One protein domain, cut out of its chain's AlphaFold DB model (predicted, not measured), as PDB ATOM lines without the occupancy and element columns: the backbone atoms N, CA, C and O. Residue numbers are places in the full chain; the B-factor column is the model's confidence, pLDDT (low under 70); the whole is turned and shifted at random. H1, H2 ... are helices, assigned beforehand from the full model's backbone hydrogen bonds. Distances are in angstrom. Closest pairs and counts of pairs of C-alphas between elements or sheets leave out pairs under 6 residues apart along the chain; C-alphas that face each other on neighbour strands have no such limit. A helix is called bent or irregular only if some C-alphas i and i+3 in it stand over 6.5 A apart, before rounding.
ATOM      1  N   THR A   3     199.237 158.215 149.452       89.06
ATOM      2  CA  THR A   3     198.296 159.275 149.802       89.06
ATOM      3  C   THR A   3     197.116 158.749 150.606       89.06
ATOM      4  O   THR A   3     196.751 157.583 150.491       89.06
ATOM      5  N   GLU A   4     196.532 159.599 151.442       90.19
ATOM      6  CA  GLU A   4     195.256 159.310 152.093       90.19
ATOM      7  C   GLU A   4     194.130 159.270 151.050       90.19
ATOM      8  O   GLU A   4     194.107 160.082 150.119       90.19
ATOM      9  N   ASP A   5     193.176 158.351 151.213       87.56
ATOM     10  CA  ASP A   5     191.980 158.318 150.367       87.56
ATOM     11  C   ASP A   5     191.067 159.507 150.689       87.56
ATOM     12  O   ASP A   5     190.244 159.483 151.607       87.56
ATOM     13  N   GLN A   6     191.258 160.588 149.932       84.81
ATOM     14  CA  GLN A   6     190.445 161.790 150.010       84.81
ATOM     15  C   GLN A   6     189.868 162.141 148.633       84.81
ATOM     16  O   GLN A   6     190.609 162.250 147.647       84.81
ATOM     17  N   PRO A   7     188.555 162.430 148.542       82.00
ATOM     18  CA  PRO A   7     187.903 162.736 147.270       82.00
ATOM     19  C   PRO A   7     188.444 164.019 146.626       82.00
ATOM     20  O   PRO A   7     188.479 164.138 145.409       82.00
ATOM     21  N   TYR A   8     188.900 164.986 147.423       80.56
ATOM     22  CA  TYR A   8     189.483 166.219 146.895       80.56
ATOM     23  C   TYR A   8     190.851 165.982 146.240       80.56
ATOM     24  O   TYR A   8     191.118 166.471 145.143       80.56
ATOM     25  N   THR A   9     191.695 165.182 146.887       81.75
ATOM     26  CA  THR A   9     193.041 164.847 146.418       81.75
ATOM     27  C   THR A   9     193.000 164.073 145.106       81.75
ATOM     28  O   THR A   9     193.732 164.394 144.170       81.75
ATOM     29  N   THR A  10     192.093 163.101 144.990       78.56
ATOM     30  CA  THR A  10     191.922 162.320 143.755       78.56
ATOM     31  C   THR A  10     191.453 163.186 142.586       78.56
ATOM     32  O   THR A  10     191.972 163.060 141.474       78.56
ATOM     33  N   VAL A  11     190.535 164.124 142.833       80.19
ATOM     34  CA  VAL A  11     190.099 165.101 141.826       80.19
ATOM     35  C   VAL A  11     191.257 166.008 141.413       80.19
ATOM     36  O   VAL A  11     191.495 166.170 140.221       80.19
ATOM     37  N   PHE A  12     192.037 166.538 142.357       79.31
ATOM     38  CA  PHE A  12     193.190 167.380 142.032       79.31
ATOM     39  C   PHE A  12     194.212 166.634 141.162       79.31
ATOM     40  O   PHE A  12     194.579 167.118 140.095       79.31
ATOM     41  N   ILE A  13     194.600 165.417 141.549       76.88
ATOM     42  CA  ILE A  13     195.590 164.601 140.826       76.88
ATOM     43  C   ILE A  13     195.126 164.242 139.403       76.88
ATOM     44  O   ILE A  13     195.946 164.142 138.486       76.88
ATOM     45  N   THR A  14     193.824 164.023 139.202       74.44
ATOM     46  CA  THR A  14     193.257 163.658 137.892       74.44
ATOM     47  C   THR A  14     192.970 164.870 137.000       74.44
ATOM     48  O   THR A  14     193.043 164.759 135.771       74.44
ATOM     49  N   GLN A  15     192.664 166.025 137.598       73.19
ATOM     50  CA  GLN A  15     192.220 167.228 136.893       73.19
ATOM     51  C   GLN A  15     193.354 168.232 136.611       73.19
ATOM     52  O   GLN A  15     193.286 168.950 135.609       73.19
ATOM     53  N   GLU A  16     194.427 168.252 137.412       69.75
ATOM     54  CA  GLU A  16     195.624 169.088 137.203       69.75
ATOM     55  C   GLU A  16     196.489 168.584 136.037       69.75
ATOM     56  O   GLU A  16     197.538 167.959 136.201       69.75
ATOM     57  N   ARG A  17     196.042 168.870 134.809       62.72
ATOM     58  CA  ARG A  17     196.787 168.555 133.578       62.72
ATOM     59  C   ARG A  17     197.759 169.648 133.144       62.72
ATOM     60  O   ARG A  17     198.593 169.379 132.290       62.72
ATOM     61  N   ASN A  18     197.691 170.855 133.696       70.31
ATOM     62  CA  ASN A  18     198.490 171.981 133.192       70.31
ATOM     63  C   ASN A  18     199.899 172.061 133.799       70.31
ATOM     64  O   ASN A  18     200.742 172.788 133.279       70.31
ATOM     65  N   ASN A  19     200.179 171.310 134.868       75.69
ATOM     66  CA  ASN A  19     201.476 171.321 135.532       75.69
ATOM     67  C   ASN A  19     202.316 170.084 135.157       75.69
ATOM     68  O   ASN A  19     202.041 168.962 135.588       75.69
ATOM     69  N   THR A  20     203.385 170.297 134.389       76.56
ATOM     70  CA  THR A  20     204.308 169.243 133.932       76.56
ATOM     71  C   THR A  20     204.974 168.488 135.089       76.56
ATOM     72  O   THR A  20     205.269 167.298 134.963       76.56
ATOM     73  N   TYR A  21     205.190 169.146 136.235       72.94
ATOM     74  CA  TYR A  21     205.769 168.512 137.424       72.94
ATOM     75  C   TYR A  21     204.787 167.542 138.074       72.94
ATOM     76  O   TYR A  21     205.163 166.413 138.386       72.94
ATOM     77  N   VAL A  22     203.522 167.950 138.211       72.81
ATOM     78  CA  VAL A  22     202.462 167.087 138.749       72.81
ATOM     79  C   VAL A  22     202.303 165.861 137.859       72.81
ATOM     80  O   VAL A  22     202.336 164.752 138.376       72.81
ATOM     81  N   GLN A  23     202.271 166.023 136.531       72.81
ATOM     82  CA  GLN A  23     202.209 164.887 135.600       72.81
ATOM     83  C   GLN A  23     203.374 163.904 135.776       72.81
ATOM     84  O   GLN A  23     203.160 162.690 135.788       72.81
ATOM     85  N   LYS A  24     204.602 164.417 135.927       76.06
ATOM     86  CA  LYS A  24     205.799 163.583 136.083       76.06
ATOM     87  C   LYS A  24     205.789 162.804 137.397       76.06
ATOM     88  O   LYS A  24     206.167 161.635 137.407       76.06
ATOM     89  N   ILE A  25     205.361 163.421 138.498       75.94
ATOM     90  CA  ILE A  25     205.238 162.736 139.796       75.94
ATOM     91  C   ILE A  25     204.089 161.721 139.739       75.94
ATOM     92  O   ILE A  25     204.217 160.607 140.247       75.94
ATOM     93  N   ASN A  26     202.996 162.073 139.061       72.62
ATOM     94  CA  ASN A  26     201.821 161.226 138.935       72.62
ATOM     95  C   ASN A  26     202.150 159.891 138.252       72.62
ATOM     96  O   ASN A  26     201.913 158.826 138.818       72.62
ATOM     97  N   SER A  27     202.798 159.949 137.084       67.31
ATOM     98  CA  SER A  27     203.146 158.765 136.288       67.31
ATOM     99  C   SER A  27     204.256 157.895 136.881       67.31
ATOM    100  O   SER A  27     204.375 156.734 136.501       67.31
ATOM    101  N   THR A  28     205.078 158.431 137.789       69.25
ATOM    102  CA  THR A  28     206.256 157.717 138.316       69.25
ATOM    103  C   THR A  28     206.125 157.265 139.767       69.25
ATOM    104  O   THR A  28     206.844 156.349 140.167       69.25
ATOM    105  N   ARG A  29     205.285 157.917 140.584       71.44
ATOM    106  CA  ARG A  29     205.295 157.737 142.048       71.44
ATOM    107  C   ARG A  29     203.917 157.629 142.710       71.44
ATOM    108  O   ARG A  29     203.858 156.992 143.758       71.44
ATOM    109  N   PHE A  30     202.857 158.235 142.164       71.69
ATOM    110  CA  PHE A  30     201.504 158.163 142.753       71.69
ATOM    111  C   PHE A  30     200.706 156.937 142.310       71.69
ATOM    112  O   PHE A  30     199.946 156.391 143.112       71.69
ATOM    113  N   TYR A  31     200.854 156.524 141.049       70.62
ATOM    114  CA  TYR A  31     200.188 155.334 140.532       70.62
ATOM    115  C   TYR A  31     201.077 154.105 140.696       70.62
ATOM    116  O   TYR A  31     202.167 154.028 140.129       70.62
ATOM    117  N   GLU A  32     200.582 153.119 141.435       68.25
ATOM    118  CA  GLU A  32     201.131 151.771 141.461       68.25
ATOM    119  C   GLU A  32     200.179 150.858 140.676       68.25
ATOM    120  O   GLU A  32     199.013 150.703 141.035       68.25
ATOM    121  N   LYS A  33     200.653 150.285 139.558       63.41
ATOM    122  CA  LYS A  33     199.853 149.412 138.669       63.41
ATOM    123  C   LYS A  33     198.521 150.052 138.224       63.41
ATOM    124  O   LYS A  33     197.458 149.454 138.378       63.41
ATOM    125  N   ASP A  34     198.585 151.282 137.713       66.00
ATOM    126  CA  ASP A  34     197.435 152.076 137.235       66.00
ATOM    127  C   ASP A  34     196.381 152.436 138.304       66.00
ATOM    128  O   ASP A  34     195.280 152.882 137.974       66.00
ATOM    129  N   ARG A  35     196.699 152.289 139.599       68.44
ATOM    130  CA  ARG A  35     195.840 152.717 140.718       68.44
ATOM    131  C   ARG A  35     196.597 153.633 141.668       68.44
ATOM    132  O   ARG A  35     197.798 153.478 141.855       68.44
ATOM    133  N   VAL A  36     195.899 154.616 142.235       73.75
ATOM    134  CA  VAL A  36     196.494 155.516 143.232       73.75
ATOM    135  C   VAL A  36     196.871 154.688 144.459       73.75
ATOM    136  O   VAL A  36     196.062 153.890 144.936       73.75
ATOM    137  N   ASN A  37     198.097 154.864 144.946       83.88
ATOM    138  CA  ASN A  37     198.583 154.170 146.133       83.88
ATOM    139  C   ASN A  37     197.985 154.787 147.409       83.88
ATOM    140  O   ASN A  37     198.560 155.711 147.997       83.88
ATOM    141  N   PHE A  38     196.797 154.314 147.784       87.88
ATOM    142  CA  PHE A  38     196.118 154.726 149.006       87.88
ATOM    143  C   PHE A  38     196.634 153.957 150.215       87.88
ATOM    144  O   PHE A  38     196.746 152.733 150.174       87.88
ATOM    145  N   MET A  39     196.904 154.681 151.297       89.31
ATOM    146  CA  MET A  39     197.383 154.117 152.558       89.31
ATOM    147  C   MET A  39     196.590 154.693 153.726       89.31
ATOM    148  O   MET A  39     196.103 155.826 153.663       89.31
ATOM    149  N   GLU A  40     196.474 153.925 154.808       92.25
ATOM    150  CA  GLU A  40     195.923 154.456 156.052       92.25
ATOM    151  C   GLU A  40     196.884 155.524 156.621       92.25
ATOM    152  O   GLU A  40     198.102 155.323 156.594       92.25
ATOM    153  N   PRO A  41     196.380 156.632 157.202       92.38
ATOM    154  CA  PRO A  41     197.225 157.674 157.785       92.38
ATOM    155  C   PRO A  41     198.301 157.180 158.752       92.38
ATOM    156  O   PRO A  41     199.415 157.694 158.735       92.38
ATOM    157  N   LYS A  42     198.002 156.169 159.574       92.94
ATOM    158  CA  LYS A  42     198.978 155.610 160.521       92.94
ATOM    159  C   LYS A  42     200.138 154.913 159.817       92.94
ATOM    160  O   LYS A  42     201.286 155.118 160.195       92.94
ATOM    161  N   GLU A  43     199.834 154.117 158.797       92.94
ATOM    162  CA  GLU A  43     200.828 153.387 158.009       92.94
ATOM    163  C   GLU A  43     201.682 154.356 157.184       92.94
ATOM    164  O   GLU A  43     202.909 154.299 157.227       92.94
ATOM    165  N   GLY A  44     201.041 155.322 156.519       92.00
ATOM    166  CA  GLY A  44     201.738 156.347 155.744       92.00
ATOM    167  C   GLY A  44     202.700 157.185 156.592       92.00
ATOM    168  O   GLY A  44     203.833 157.423 156.178       92.00
ATOM    169  N   VAL A  45     202.285 157.591 157.797       93.75
ATOM    170  CA  VAL A  45     203.134 158.354 158.731       93.75
ATOM    171  C   VAL A  45     204.280 157.500 159.286       93.75
ATOM    172  O   VAL A  45     205.395 158.006 159.416       93.75
ATOM    173  N   ALA A  46     204.056 156.210 159.553       93.44
ATOM    174  CA  ALA A  46     205.117 155.295 159.981       93.44
ATOM    175  C   ALA A  46     206.204 155.131 158.902       93.44
ATOM    176  O   ALA A  46     207.388 155.254 159.207       93.44
ATOM    177  N   LEU A  47     205.815 154.975 157.632       92.12
ATOM    178  CA  LEU A  47     206.757 154.907 156.506       92.12
ATOM    179  C   LEU A  47     207.552 156.209 156.323       92.12
ATOM    180  O   LEU A  47     208.720 156.180 155.939       92.12
ATOM    181  N   VAL A  48     206.946 157.367 156.609       92.56
ATOM    182  CA  VAL A  48     207.678 158.646 156.621       92.56
ATOM    183  C   VAL A  48     208.709 158.674 157.751       92.56
ATOM    184  O   VAL A  48     209.810 159.178 157.532       92.56
ATOM    185  N   LYS A  49     208.396 158.101 158.922       91.00
ATOM    186  CA  LYS A  49     209.345 157.993 160.043       91.00
ATOM    187  C   LYS A  49     210.547 157.105 159.702       91.00
ATOM    188  O   LYS A  49     211.663 157.439 160.084       91.00
ATOM    189  N   GLU A  50     210.331 156.002 158.984       91.06
ATOM    190  CA  GLU A  50     211.403 155.100 158.527       91.06
ATOM    191  C   GLU A  50     212.341 155.757 157.495       91.06
ATOM    192  O   GLU A  50     213.503 155.371 157.372       91.06
ATOM    193  N   GLY A  51     211.859 156.790 156.797       88.12
ATOM    194  CA  GLY A  51     212.622 157.557 155.818       88.12
ATOM    195  C   GLY A  51     212.507 157.017 154.388       88.12
ATOM    196  O   GLY A  51     212.069 155.902 154.127       88.12
ATOM    197  N   GLY A  52     212.860 157.852 153.403       86.50
ATOM    198  CA  GLY A  52     212.812 157.485 151.976       86.50
ATOM    199  C   GLY A  52     211.405 157.402 151.363       86.50
ATOM    200  O   GLY A  52     211.272 157.147 150.161       86.50
ATOM    201  N   PHE A  53     210.356 157.664 152.146       89.62
ATOM    202  CA  PHE A  53     208.971 157.690 151.692       89.62
ATOM    203  C   PHE A  53     208.360 159.091 151.806       89.62
ATOM    204  O   PHE A  53     208.619 159.830 152.748       89.62
ATOM    205  N   ALA A  54     207.522 159.452 150.834       89.31
ATOM    206  CA  ALA A  54     206.740 160.685 150.846       89.31
ATOM    207  C   ALA A  54     205.254 160.333 150.938       89.31
ATOM    208  O   ALA A  54     204.746 159.589 150.092       89.31
ATOM    209  N   TYR A  55     204.573 160.872 151.945       91.44
ATOM    210  CA  TYR A  55     203.153 160.642 152.188       91.44
ATOM    211  C   TYR A  55     202.378 161.956 152.077       91.44
ATOM    212  O   TYR A  55     202.766 162.960 152.673       91.44
ATOM    213  N   HIS A  56     201.296 161.956 151.298       90.31
ATOM    214  CA  HIS A  56     200.421 163.115 151.136       90.31
ATOM    215  C   HIS A  56     199.065 162.878 151.809       90.31
ATOM    216  O   HIS A  56     198.327 161.965 151.442       90.31
ATOM    217  N   SER A  57     198.719 163.719 152.778       90.69
ATOM    218  CA  SER A  57     197.485 163.621 153.557       90.69
ATOM    219  C   SER A  57     197.141 164.992 154.136       90.69
ATOM    220  O   SER A  57     197.941 165.932 154.059       90.69
ATOM    221  N   GLU A  58     195.928 165.139 154.660       88.06
ATOM    222  CA  GLU A  58     195.481 166.408 155.208       88.06
ATOM    223  C   GLU A  58     196.147 166.711 156.551       88.06
ATOM    224  O   GLU A  58     196.278 165.872 157.444       88.06
ATOM    225  N   VAL A  59     196.488 167.983 156.716       88.44
ATOM    226  CA  VAL A  59     197.164 168.529 157.890       88.44
ATOM    227  C   VAL A  59     196.464 168.153 159.203       88.44
ATOM    228  O   VAL A  59     197.118 167.789 160.179       88.44
ATOM    229  N   LYS A  60     195.122 168.173 159.215       88.88
ATOM    230  CA  LYS A  60     194.305 167.824 160.391       88.88
ATOM    231  C   LYS A  60     194.510 166.383 160.865       88.88
ATOM    232  O   LYS A  60     194.358 166.116 162.052       88.88
ATOM    233  N   THR A  61     194.821 165.476 159.942       91.12
ATOM    234  CA  THR A  61     194.984 164.047 160.213       91.12
ATOM    235  C   THR A  61     196.432 163.753 160.593       91.12
ATOM    236  O   THR A  61     196.694 163.029 161.551       91.12
ATOM    237  N   VAL A  62     197.382 164.347 159.870       92.19
ATOM    238  CA  VAL A  62     198.811 164.026 159.989       92.19
ATOM    239  C   VAL A  62     199.472 164.686 161.194       92.19
ATOM    240  O   VAL A  62     200.225 164.024 161.902       92.19
ATOM    241  N   TYR A  63     199.203 165.964 161.469       92.25
ATOM    242  CA  TYR A  63     199.850 166.678 162.579       92.25
ATOM    243  C   TYR A  63     199.682 166.015 163.952       92.25
ATOM    244  O   TYR A  63     200.695 165.877 164.641       92.25
ATOM    245  N   PRO A  64     198.484 165.552 164.368       92.31
ATOM    246  CA  PRO A  64     198.369 164.842 165.638       92.31
ATOM    247  C   PRO A  64     199.131 163.509 165.629       92.31
ATOM    248  O   PRO A  64     199.720 163.152 166.643       92.31
ATOM    249  N   LEU A  65     199.172 162.792 164.498       93.19
ATOM    250  CA  LEU A  65     199.926 161.540 164.379       93.19
ATOM    251  C   LEU A  65     201.433 161.776 164.508       93.19
ATOM    252  O   LEU A  65     202.088 161.076 165.276       93.19
ATOM    253  N   ILE A  66     201.974 162.782 163.816       93.19
ATOM    254  CA  ILE A  66     203.391 163.160 163.912       93.19
ATOM    255  C   ILE A  66     203.730 163.558 165.348       93.19
ATOM    256  O   ILE A  66     204.684 163.030 165.909       93.19
ATOM    257  N   ALA A  67     202.923 164.419 165.974       90.50
ATOM    258  CA  ALA A  67     203.163 164.871 167.344       90.50
ATOM    259  C   ALA A  67     203.189 163.723 168.373       90.50
ATOM    260  O   ALA A  67     203.841 163.848 169.405       90.50
ATOM    261  N   MET A  68     202.486 162.616 168.108       90.31
ATOM    262  CA  MET A  68     202.461 161.439 168.984       90.31
ATOM    263  C   MET A  68     203.553 160.407 168.672       90.31
ATOM    264  O   MET A  68     203.912 159.633 169.554       90.31
ATOM    265  N   THR A  69     204.030 160.334 167.427       92.00
ATOM    266  CA  THR A  69     204.875 159.219 166.958       92.00
ATOM    267  C   THR A  69     206.308 159.617 166.631       92.00
ATOM    268  O   THR A  69     207.182 158.748 166.639       92.00
ATOM    269  N   PHE A  70     206.571 160.888 166.320       91.19
ATOM    270  CA  PHE A  70     207.886 161.347 165.879       91.19
ATOM    271  C   PHE A  70     208.699 161.882 167.052       91.19
ATOM    272  O   PHE A  70     208.182 162.553 167.943       91.19
ATOM    273  N   ASP A  71     209.998 161.611 166.997       89.81
ATOM    274  CA  ASP A  71     210.973 162.184 167.912       89.81
ATOM    275  C   ASP A  71     211.384 163.581 167.420       89.81
ATOM    276  O   ASP A  71     211.191 163.922 166.247       89.81
ATOM    277  N   LEU A  72     211.960 164.406 168.301       86.88
ATOM    278  CA  LEU A  72     212.325 165.790 167.966       86.88
ATOM    279  C   LEU A  72     213.268 165.861 166.752       86.88
ATOM    280  O   LEU A  72     213.100 166.727 165.897       86.88
ATOM    281  N   ASP A  73     214.210 164.922 166.646       85.25
ATOM    282  CA  ASP A  73     215.116 164.827 165.500       85.25
ATOM    283  C   ASP A  73     214.361 164.520 164.201       85.25
ATOM    284  O   ASP A  73     214.544 165.223 163.211       85.25
ATOM    285  N   SER A  74     213.425 163.563 164.216       86.88
ATOM    286  CA  SER A  74     212.597 163.234 163.046       86.88
ATOM    287  C   SER A  74     211.716 164.408 162.603       86.88
ATOM    288  O   SER A  74     211.518 164.609 161.407       86.88
ATOM    289  N   ILE A  75     211.202 165.204 163.549       90.19
ATOM    290  CA  ILE A  75     210.424 166.427 163.264       90.19
ATOM    291  C   ILE A  75     211.300 167.500 162.604       90.19
ATOM    292  O   ILE A  75     210.823 168.248 161.751       90.19
ATOM    293  N   CYS A  76     212.569 167.600 162.996       87.44
ATOM    294  CA  CYS A  76     213.507 168.555 162.412       87.44
ATOM    295  C   CYS A  76     214.044 168.110 161.044       87.44
ATOM    296  O   CYS A  76     214.394 168.963 160.230       87.44
ATOM    297  N   ASP A  77     214.115 166.801 160.801       87.94
ATOM    298  CA  ASP A  77     214.642 166.237 159.557       87.94
ATOM    299  C   ASP A  77     213.554 166.075 158.478       87.94
ATOM    300  O   ASP A  77     213.858 166.045 157.281       87.94
ATOM    301  N   MET A  78     212.276 165.997 158.867       89.25
ATOM    302  CA  MET A  78     211.166 165.942 157.917       89.25
ATOM    303  C   MET A  78     210.940 167.288 157.215       89.25
ATOM    304  O   MET A  78     211.084 168.366 157.791       89.25
ATOM    305  N   VAL A  79     210.493 167.223 155.960       88.38
ATOM    306  CA  VAL A  79     210.157 168.405 155.160       88.38
ATOM    307  C   VAL A  79     208.704 168.331 154.721       88.38
ATOM    308  O   VAL A  79     208.269 167.371 154.088       88.38
ATOM    309  N   GLU A  80     207.952 169.381 155.034       87.62
ATOM    310  CA  GLU A  80     206.585 169.564 154.561       87.62
ATOM    311  C   GLU A  80     206.597 170.246 153.187       87.62
ATOM    312  O   GLU A  80     207.222 171.293 153.005       87.62
ATOM    313  N   ILE A  81     205.877 169.674 152.220       87.12
ATOM    314  CA  ILE A  81     205.709 170.255 150.885       87.12
ATOM    315  C   ILE A  81     204.216 170.371 150.587       87.12
ATOM    316  O   ILE A  81     203.481 169.383 150.616       87.12
ATOM    317  N   ASN A  82     203.772 171.579 150.239       84.12
ATOM    318  CA  ASN A  82     202.398 171.825 149.811       84.12
ATOM    319  C   ASN A  82     202.191 171.293 148.389       84.12
ATOM    320  O   ASN A  82     202.499 171.975 147.413       84.12
ATOM    321  N   PHE A  83     201.693 170.059 148.278       79.31
ATOM    322  CA  PHE A  83     201.423 169.426 146.984       79.31
ATOM    323  C   PHE A  83     200.127 169.936 146.338       79.31
ATOM    324  O   PHE A  83     200.106 170.238 145.147       79.31
ATOM    325  N   VAL A  84     199.061 170.060 147.132       78.75
ATOM    326  CA  VAL A  84     197.770 170.602 146.693       78.75
ATOM    327  C   VAL A  84     197.619 172.008 147.253       78.75
ATOM    328  O   VAL A  84     197.794 172.225 148.454       78.75
ATOM    329  N   THR A  85     197.307 172.977 146.395       72.12
ATOM    330  CA  THR A  85     197.040 174.343 146.847       72.12
ATOM    331  C   THR A  85     195.748 174.371 147.666       72.12
ATOM    332  O   THR A  85     194.743 173.800 147.239       72.12
ATOM    333  N   PRO A  86     195.728 175.029 148.842       69.44
ATOM    334  CA  PRO A  86     194.511 175.117 149.635       69.44
ATOM    335  C   PRO A  86     193.424 175.845 148.838       69.44
ATOM    336  O   PRO A  86     193.531 177.042 148.562       69.44
ATOM    337  N   GLY A  87     192.375 175.118 148.457       70.12
ATOM    338  CA  GLY A  87     191.199 175.697 147.822       70.12
ATOM    339  C   GLY A  87     190.391 176.551 148.798       70.12
ATOM    340  O   GLY A  87     190.360 176.304 150.007       70.12
ATOM    341  N   VAL A  88     189.688 177.556 148.274       73.25
ATOM    342  CA  VAL A  88     188.713 178.304 149.070       73.25
ATOM    343  C   VAL A  88     187.509 177.399 149.317       73.25
ATOM    344  O   VAL A  88     186.755 177.087 148.398       73.25
ATOM    345  N   VAL A  89     187.328 176.977 150.566       79.31
ATOM    346  CA  VAL A  89     186.129 176.253 150.999       79.31
ATOM    347  C   VAL A  89     185.030 177.245 151.368       79.31
ATOM    348  O   VAL A  89     185.277 178.260 152.021       79.31
ATOM    349  N   GLY A  90     183.803 176.959 150.940       84.38
ATOM    350  CA  GLY A  90     182.639 177.805 151.182       84.38
ATOM    351  C   GLY A  90     181.382 176.979 151.420       84.38
ATOM    352  O   GLY A  90     181.348 175.776 151.165       84.38
ATOM    353  N   LEU A  91     180.336 177.636 151.917       88.38
ATOM    354  CA  LEU A  91     179.024 177.012 152.043       88.38
ATOM    355  C   LEU A  91     178.387 176.882 150.659       88.38
ATOM    356  O   LEU A  91     178.328 177.845 149.895       88.38
ATOM    357  N   MET A  92     177.890 175.688 150.349       88.75
ATOM    358  CA  MET A  92     177.128 175.441 149.131       88.75
ATOM    359  C   MET A  92     175.651 175.743 149.384       88.75
ATOM    360  O   MET A  92     175.072 175.278 150.363       88.75
ATOM    361  N   ALA A  93     175.036 176.513 148.490       90.38
ATOM    362  CA  ALA A  93     173.623 176.865 148.547       90.38
ATOM    363  C   ALA A  93     172.981 176.701 147.159       90.38
ATOM    364  O   ALA A  93     173.667 176.868 146.145       90.38
ATOM    365  N   PRO A  94     171.675 176.380 147.079       92.56
ATOM    366  CA  PRO A  94     171.007 176.203 145.798       92.56
ATOM    367  C   PRO A  94     170.964 177.512 145.003       92.56
ATOM    368  O   PRO A  94     170.882 178.613 145.559       92.56
ATOM    369  N   LYS A  95     171.005 177.390 143.672       88.62
ATOM    370  CA  LYS A  95     170.979 178.535 142.753       88.62
ATOM    371  C   LYS A  95     169.707 179.364 142.986       88.62
ATOM    372  O   LYS A  95     168.614 178.808 142.991       88.62
ATOM    373  N   LYS A  96     169.855 180.690 143.127       89.62
ATOM    374  CA  LYS A  96     168.780 181.658 143.461       89.62
ATOM    375  C   LYS A  96     168.156 181.492 144.861       89.62
ATOM    376  O   LYS A  96     167.029 181.929 145.076       89.62
ATOM    377  N   SER A  97     168.859 180.884 145.815       92.00
ATOM    378  CA  SER A  97     168.411 180.877 147.212       92.00
ATOM    379  C   SER A  97     168.455 182.283 147.817       92.00
ATOM    380  O   SER A  97     169.431 183.003 147.638       92.00
ATOM    381  N   GLN A  98     167.427 182.652 148.584       91.88
ATOM    382  CA  GLN A  98     167.379 183.921 149.326       91.88
ATOM    383  C   GLN A  98     168.437 183.989 150.444       91.88
ATOM    384  O   GLN A  98     168.783 185.067 150.913       91.88
ATOM    385  N   TYR A  99     168.982 182.842 150.859       91.69
ATOM    386  CA  TYR A  99     169.946 182.755 151.956       91.69
ATOM    387  C   TYR A  99     171.404 182.929 151.521       91.69
ATOM    388  O   TYR A  99     172.279 183.002 152.382       91.69
ATOM    389  N   THR A 100     171.707 182.996 150.219       92.50
ATOM    390  CA  THR A 100     173.102 183.107 149.750       92.50
ATOM    391  C   THR A 100     173.785 184.361 150.275       92.50
ATOM    392  O   THR A 100     174.934 184.299 150.702       92.50
ATOM    393  N   GLU A 101     173.071 185.488 150.277       91.31
ATOM    394  CA  GLU A 101     173.596 186.765 150.756       91.31
ATOM    395  C   GLU A 101     173.818 186.733 152.272       91.31
ATOM    396  O   GLU A 101     174.883 187.110 152.755       91.31
ATOM    397  N   LEU A 102     172.862 186.168 153.018       93.81
ATOM    398  CA  LEU A 102     172.981 186.002 154.464       93.81
ATOM    399  C   LEU A 102     174.183 185.123 154.844       93.81
ATOM    400  O   LEU A 102     174.943 185.462 155.757       93.81
ATOM    401  N   PHE A 103     174.395 184.008 154.141       93.81
ATOM    402  CA  PHE A 103     175.556 183.147 154.371       93.81
ATOM    403  C   PHE A 103     176.871 183.829 153.988       93.81
ATOM    404  O   PHE A 103     177.845 183.723 154.732       93.81
ATOM    405  N   ALA A 104     176.904 184.580 152.887       91.56
ATOM    406  CA  ALA A 104     178.092 185.329 152.487       91.56
ATOM    407  C   ALA A 104     178.470 186.392 153.533       91.56
ATOM    408  O   ALA A 104     179.618 186.434 153.978       91.56
ATOM    409  N   ILE A 105     177.502 187.200 153.981       94.25
ATOM    410  CA  ILE A 105     177.717 188.238 155.000       94.25
ATOM    411  C   ILE A 105     178.163 187.609 156.321       94.25
ATOM    412  O   ILE A 105     179.151 188.045 156.914       94.25
ATOM    413  N   SER A 106     177.478 186.559 156.783       94.06
ATOM    414  CA  SER A 106     177.837 185.901 158.044       94.06
ATOM    415  C   SER A 106     179.238 185.289 157.994       94.06
ATOM    416  O   SER A 106     180.013 185.521 158.919       94.06
ATOM    417  N   LEU A 107     179.625 184.607 156.909       93.50
ATOM    418  CA  LEU A 107     180.987 184.082 156.730       93.50
ATOM    419  C   LEU A 107     182.052 185.187 156.777       93.50
ATOM    420  O   LEU A 107     183.079 185.012 157.437       93.50
ATOM    421  N   GLN A 108     181.798 186.333 156.138       93.00
ATOM    422  CA  GLN A 108     182.703 187.489 156.181       93.00
ATOM    423  C   GLN A 108     182.842 188.040 157.604       93.00
ATOM    424  O   GLN A 108     183.959 188.249 158.074       93.00
ATOM    425  N   ILE A 109     181.733 188.184 158.339       95.50
ATOM    426  CA  ILE A 109     181.758 188.616 159.745       95.50
ATOM    427  C   ILE A 109     182.537 187.614 160.610       95.50
ATOM    428  O   ILE A 109     183.340 188.020 161.453       95.50
ATOM    429  N   MET A 110     182.343 186.305 160.409       94.81
ATOM    430  CA  MET A 110     183.081 185.275 161.149       94.81
ATOM    431  C   MET A 110     184.588 185.323 160.865       94.81
ATOM    432  O   MET A 110     185.392 185.112 161.779       94.81
ATOM    433  N   ALA A 111     184.974 185.613 159.621       91.81
ATOM    434  CA  ALA A 111     186.368 185.778 159.231       91.81
ATOM    435  C   ALA A 111     186.981 187.054 159.833       91.81
ATOM    436  O   ALA A 111     188.041 186.975 160.450       91.81
ATOM    437  N   GLN A 112     186.289 188.195 159.735       95.62
ATOM    438  CA  GLN A 112     186.734 189.484 160.284       95.62
ATOM    439  C   GLN A 112     186.892 189.450 161.807       95.62
ATOM    440  O   GLN A 112     187.850 189.997 162.344       95.62
ATOM    441  N   ARG A 113     185.982 188.769 162.514       96.44
ATOM    442  CA  ARG A 113     186.058 188.594 163.976       96.44
ATOM    443  C   ARG A 113     187.081 187.543 164.416       96.44
ATOM    444  O   ARG A 113     187.184 187.262 165.606       96.44
ATOM    445  N   GLY A 114     187.785 186.901 163.484       94.69
ATOM    446  CA  GLY A 114     188.770 185.865 163.792       94.69
ATOM    447  C   GLY A 114     188.176 184.551 164.314       94.69
ATOM    448  O   GLY A 114     188.932 183.673 164.728       94.69
ATOM    449  N   MET A 115     186.851 184.354 164.265       94.50
ATOM    450  CA  MET A 115     186.224 183.104 164.726       94.50
ATOM    451  C   MET A 115     186.703 181.903 163.911       94.50
ATOM    452  O   MET A 115     186.945 180.841 164.479       94.50
ATOM    453  N   ARG A 116     186.929 182.092 162.603       90.19
ATOM    454  CA  ARG A 116     187.546 181.069 161.747       90.19
ATOM    455  C   ARG A 116     188.924 180.660 162.269       90.19
ATOM    456  O   ARG A 116     189.194 179.475 162.399       90.19
ATOM    457  N   HIS A 117     189.780 181.631 162.585       90.69
ATOM    458  CA  HIS A 117     191.132 181.363 163.073       90.69
ATOM    459  C   HIS A 117     191.108 180.649 164.430       90.69
ATOM    460  O   HIS A 117     191.782 179.639 164.604       90.69
ATOM    461  N   ARG A 118     190.249 181.097 165.354       93.19
ATOM    462  CA  ARG A 118     190.055 180.434 166.650       93.19
ATOM    463  C   ARG A 118     189.581 178.987 166.502       93.19
ATOM    464  O   ARG A 118     190.095 178.118 167.195       93.19
ATOM    465  N   ALA A 119     188.609 178.731 165.625       91.50
ATOM    466  CA  ALA A 119     188.120 177.379 165.379       91.50
ATOM    467  C   ALA A 119     189.229 176.485 164.805       91.50
ATOM    468  O   ALA A 119     189.415 175.373 165.284       91.50
ATOM    469  N   LEU A 120     190.007 176.985 163.840       88.88
ATOM    470  CA  LEU A 120     191.137 176.236 163.283       88.88
ATOM    471  C   LEU A 120     192.163 175.881 164.363       88.88
ATOM    472  O   LEU A 120     192.524 174.719 164.463       88.88
ATOM    473  N   ASN A 121     192.552 176.824 165.224       88.69
ATOM    474  CA  ASN A 121     193.515 176.550 166.299       88.69
ATOM    475  C   ASN A 121     192.983 175.578 167.367       88.69
ATOM    476  O   ASN A 121     193.770 174.973 168.084       88.69
ATOM    477  N   MET A 122     191.659 175.459 167.513       90.06
ATOM    478  CA  MET A 122     191.037 174.546 168.474       90.06
ATOM    479  C   MET A 122     190.902 173.122 167.922       90.06
ATOM    480  O   MET A 122     191.074 172.163 168.668       90.06
ATOM    481  N   TRP A 123     190.558 172.983 166.638       88.50
ATOM    482  CA  TRP A 123     190.258 171.687 166.020       88.50
ATOM    483  C   TRP A 123     191.438 171.073 165.268       88.50
ATOM    484  O   TRP A 123     191.496 169.856 165.120       88.50
ATOM    485  N   ILE A 124     192.360 171.894 164.767       86.56
ATOM    486  CA  ILE A 124     193.551 171.436 164.056       86.56
ATOM    487  C   ILE A 124     194.710 171.484 165.041       86.56
ATOM    488  O   ILE A 124     194.989 172.530 165.628       86.56
ATOM    489  N   ALA A 125     195.379 170.343 165.214       85.38
ATOM    490  CA  ALA A 125     196.592 170.279 166.013       85.38
ATOM    491  C   ALA A 125     197.599 171.317 165.504       85.38
ATOM    492  O   ALA A 125     197.754 171.514 164.298       85.38
ATOM    493  N   THR A 126     198.273 172.002 166.425       83.69
ATOM    494  CA  THR A 126     199.314 172.962 166.061       83.69
ATOM    495  C   THR A 126     200.411 172.249 165.278       83.69
ATOM    496  O   THR A 126     200.724 171.088 165.545       83.69
ATOM    497  N   LYS A 127     200.984 172.946 164.293       85.69
ATOM    498  CA  LYS A 127     202.121 172.431 163.539       85.69
ATOM    499  C   LYS A 127     203.242 172.038 164.514       85.69
ATOM    500  O   LYS A 127     203.591 172.866 165.355       85.69
ATOM    501  N   PRO A 128     203.805 170.822 164.418       84.69
ATOM    502  CA  PRO A 128     204.960 170.456 165.224       84.69
ATOM    503  C   PRO A 128     206.148 171.334 164.813       84.69
ATOM    504  O   PRO A 128     206.577 171.313 163.659       84.69
ATOM    505  N   GLU A 129     206.650 172.144 165.742       83.56
ATOM    506  CA  GLU A 129     207.806 173.006 165.506       83.56
ATOM    507  C   GLU A 129     209.100 172.306 165.923       83.56
ATOM    508  O   GLU A 129     209.187 171.694 166.990       83.56
ATOM    509  N   CYS A 130     210.129 172.420 165.082       84.00
ATOM    510  CA  CYS A 130     211.471 171.967 165.422       84.00
ATOM    511  C   CYS A 130     212.060 172.901 166.489       84.00
ATOM    512  O   CYS A 130     212.465 174.031 166.202       84.00
ATOM    513  N   MET A 131     212.123 172.432 167.736       81.50
ATOM    514  CA  MET A 131     212.766 173.165 168.826       81.50
ATOM    515  C   MET A 131     214.289 172.984 168.762       81.50
ATOM    516  O   MET A 131     214.858 172.186 169.505       81.50
ATOM    517  N   LEU A 132     214.962 173.752 167.895       71.00
ATOM    518  CA  LEU A 132     216.426 173.693 167.732       71.00
ATOM    519  C   LEU A 132     217.192 173.895 169.050       71.00
ATOM    520  O   LEU A 132     218.238 173.287 169.244       71.00
ATOM    521  N   ASN A 133     216.658 174.692 169.978       67.31
ATOM    522  CA  ASN A 133     217.313 174.990 171.257       67.31
ATOM    523  C   ASN A 133     217.456 173.769 172.184       67.31
ATOM    524  O   ASN A 133     218.294 173.785 173.080       67.31
ATOM    525  N   LEU A 134     216.639 172.729 171.994       63.66
ATOM    526  CA  LEU A 134     216.694 171.478 172.761       63.66
ATOM    527  C   LEU A 134     217.484 170.382 172.026       63.66
ATOM    528  O   LEU A 134     217.711 169.309 172.584       63.66
ATOM    529  N   ARG A 135     217.904 170.643 170.781       63.59
ATOM    530  CA  ARG A 135     218.636 169.693 169.947       63.59
ATOM    531  C   ARG A 135     220.125 169.783 170.269       63.59
ATOM    532  O   ARG A 135     220.826 170.674 169.800       63.59
TER     533      ARG A 135
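This is residues 3 to 135 of the 180 residues of an uncharacterized protein of Callosobruchus maculatus (UniProt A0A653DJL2). A loose, open model: a small cluster of H3, H4 and H5, a corner of two helices, H1 and H2, on one side of it, and a long loop that runs out from the cluster along residues 78 to 99 and folds back through H6 and H7, with an open space between its two legs. From H7 the last stretch, residues 124 to 135, runs back past H4 and H5. The printed part has 133 residues with seven named helices, H1 to H7 in order, and no named strand; its class is all helix. It is loose, with a radius of gyration of the C-alphas of 18.5 A, and spans 53 by 43 by 24 A.

Find C-alpha 7 at (187.903, 162.736, 147.270); there H1 begins and runs to residue 15. H2 follows at residues 20 to 30, 14.4 A long, and is only just irregular: C-alphas 27 and 30 are 6.7 A apart. After it, residues 31 to 32 pair antiparallel with residues 35 to 36. Read on to H3, residues 41 to 50, 14.4 A, and H4, residues 59 to 69, 15.1 A. H4 is neither bent nor irregular, but only just: C-alphas 61 and 64 are 6.4 A apart. H5 is residues 72 to 77. H6, the longest helix, starts at C-alpha 100, (173.102, 183.107, 149.750), and runs 18.4 A to residue 112. H7, residues 115 to 123, ends at C-alpha 123, (190.258, 171.687, 166.020).

Start at H1 and H2, which are close but not clearly touching; their closest C-alphas, of Ile 13 and Asn 26, are 7.3 A apart. They run opposite ways at a steep tilt of 57 degrees. H2 and H3 are apart. Next look at H3 and H4, which touch, the closest C-alphas being those of Pro 41 and Val 62 at 6.9 A; they run the same way at a steep tilt of 53 degrees. H5 is close to H3 but not clearly touching, with the C-alphas of Lys 49 and Ser 74 closest at 6.9 A, and about perpendicular at 80 degrees. H6 and H7 are close but not clearly touching, C-alphas 110 and 116 being closest at 6.2 A, and only just about perpendicular at 72 degrees. In H1, H3, H5, H6 and H7 every O i to N i+4 pair is within hydrogen-bond range; in H2 6 of 7 are, in H4 5 of 7.

The C-alphas farthest apart, of Lys 96 and Arg 135, are 57.7 A apart. The printed part has no cut. The link from H5 to H6, 22 residues, is long. Residues 94 to 99 stand free, and so do residues 109 to 114, of which 109 to 112 belong to H6. The mean pLDDT of the printed part is 84.7; look for values under 70 at residues 16 to 17, 27 to 28, 32 to 35, 86 and 133 to 135.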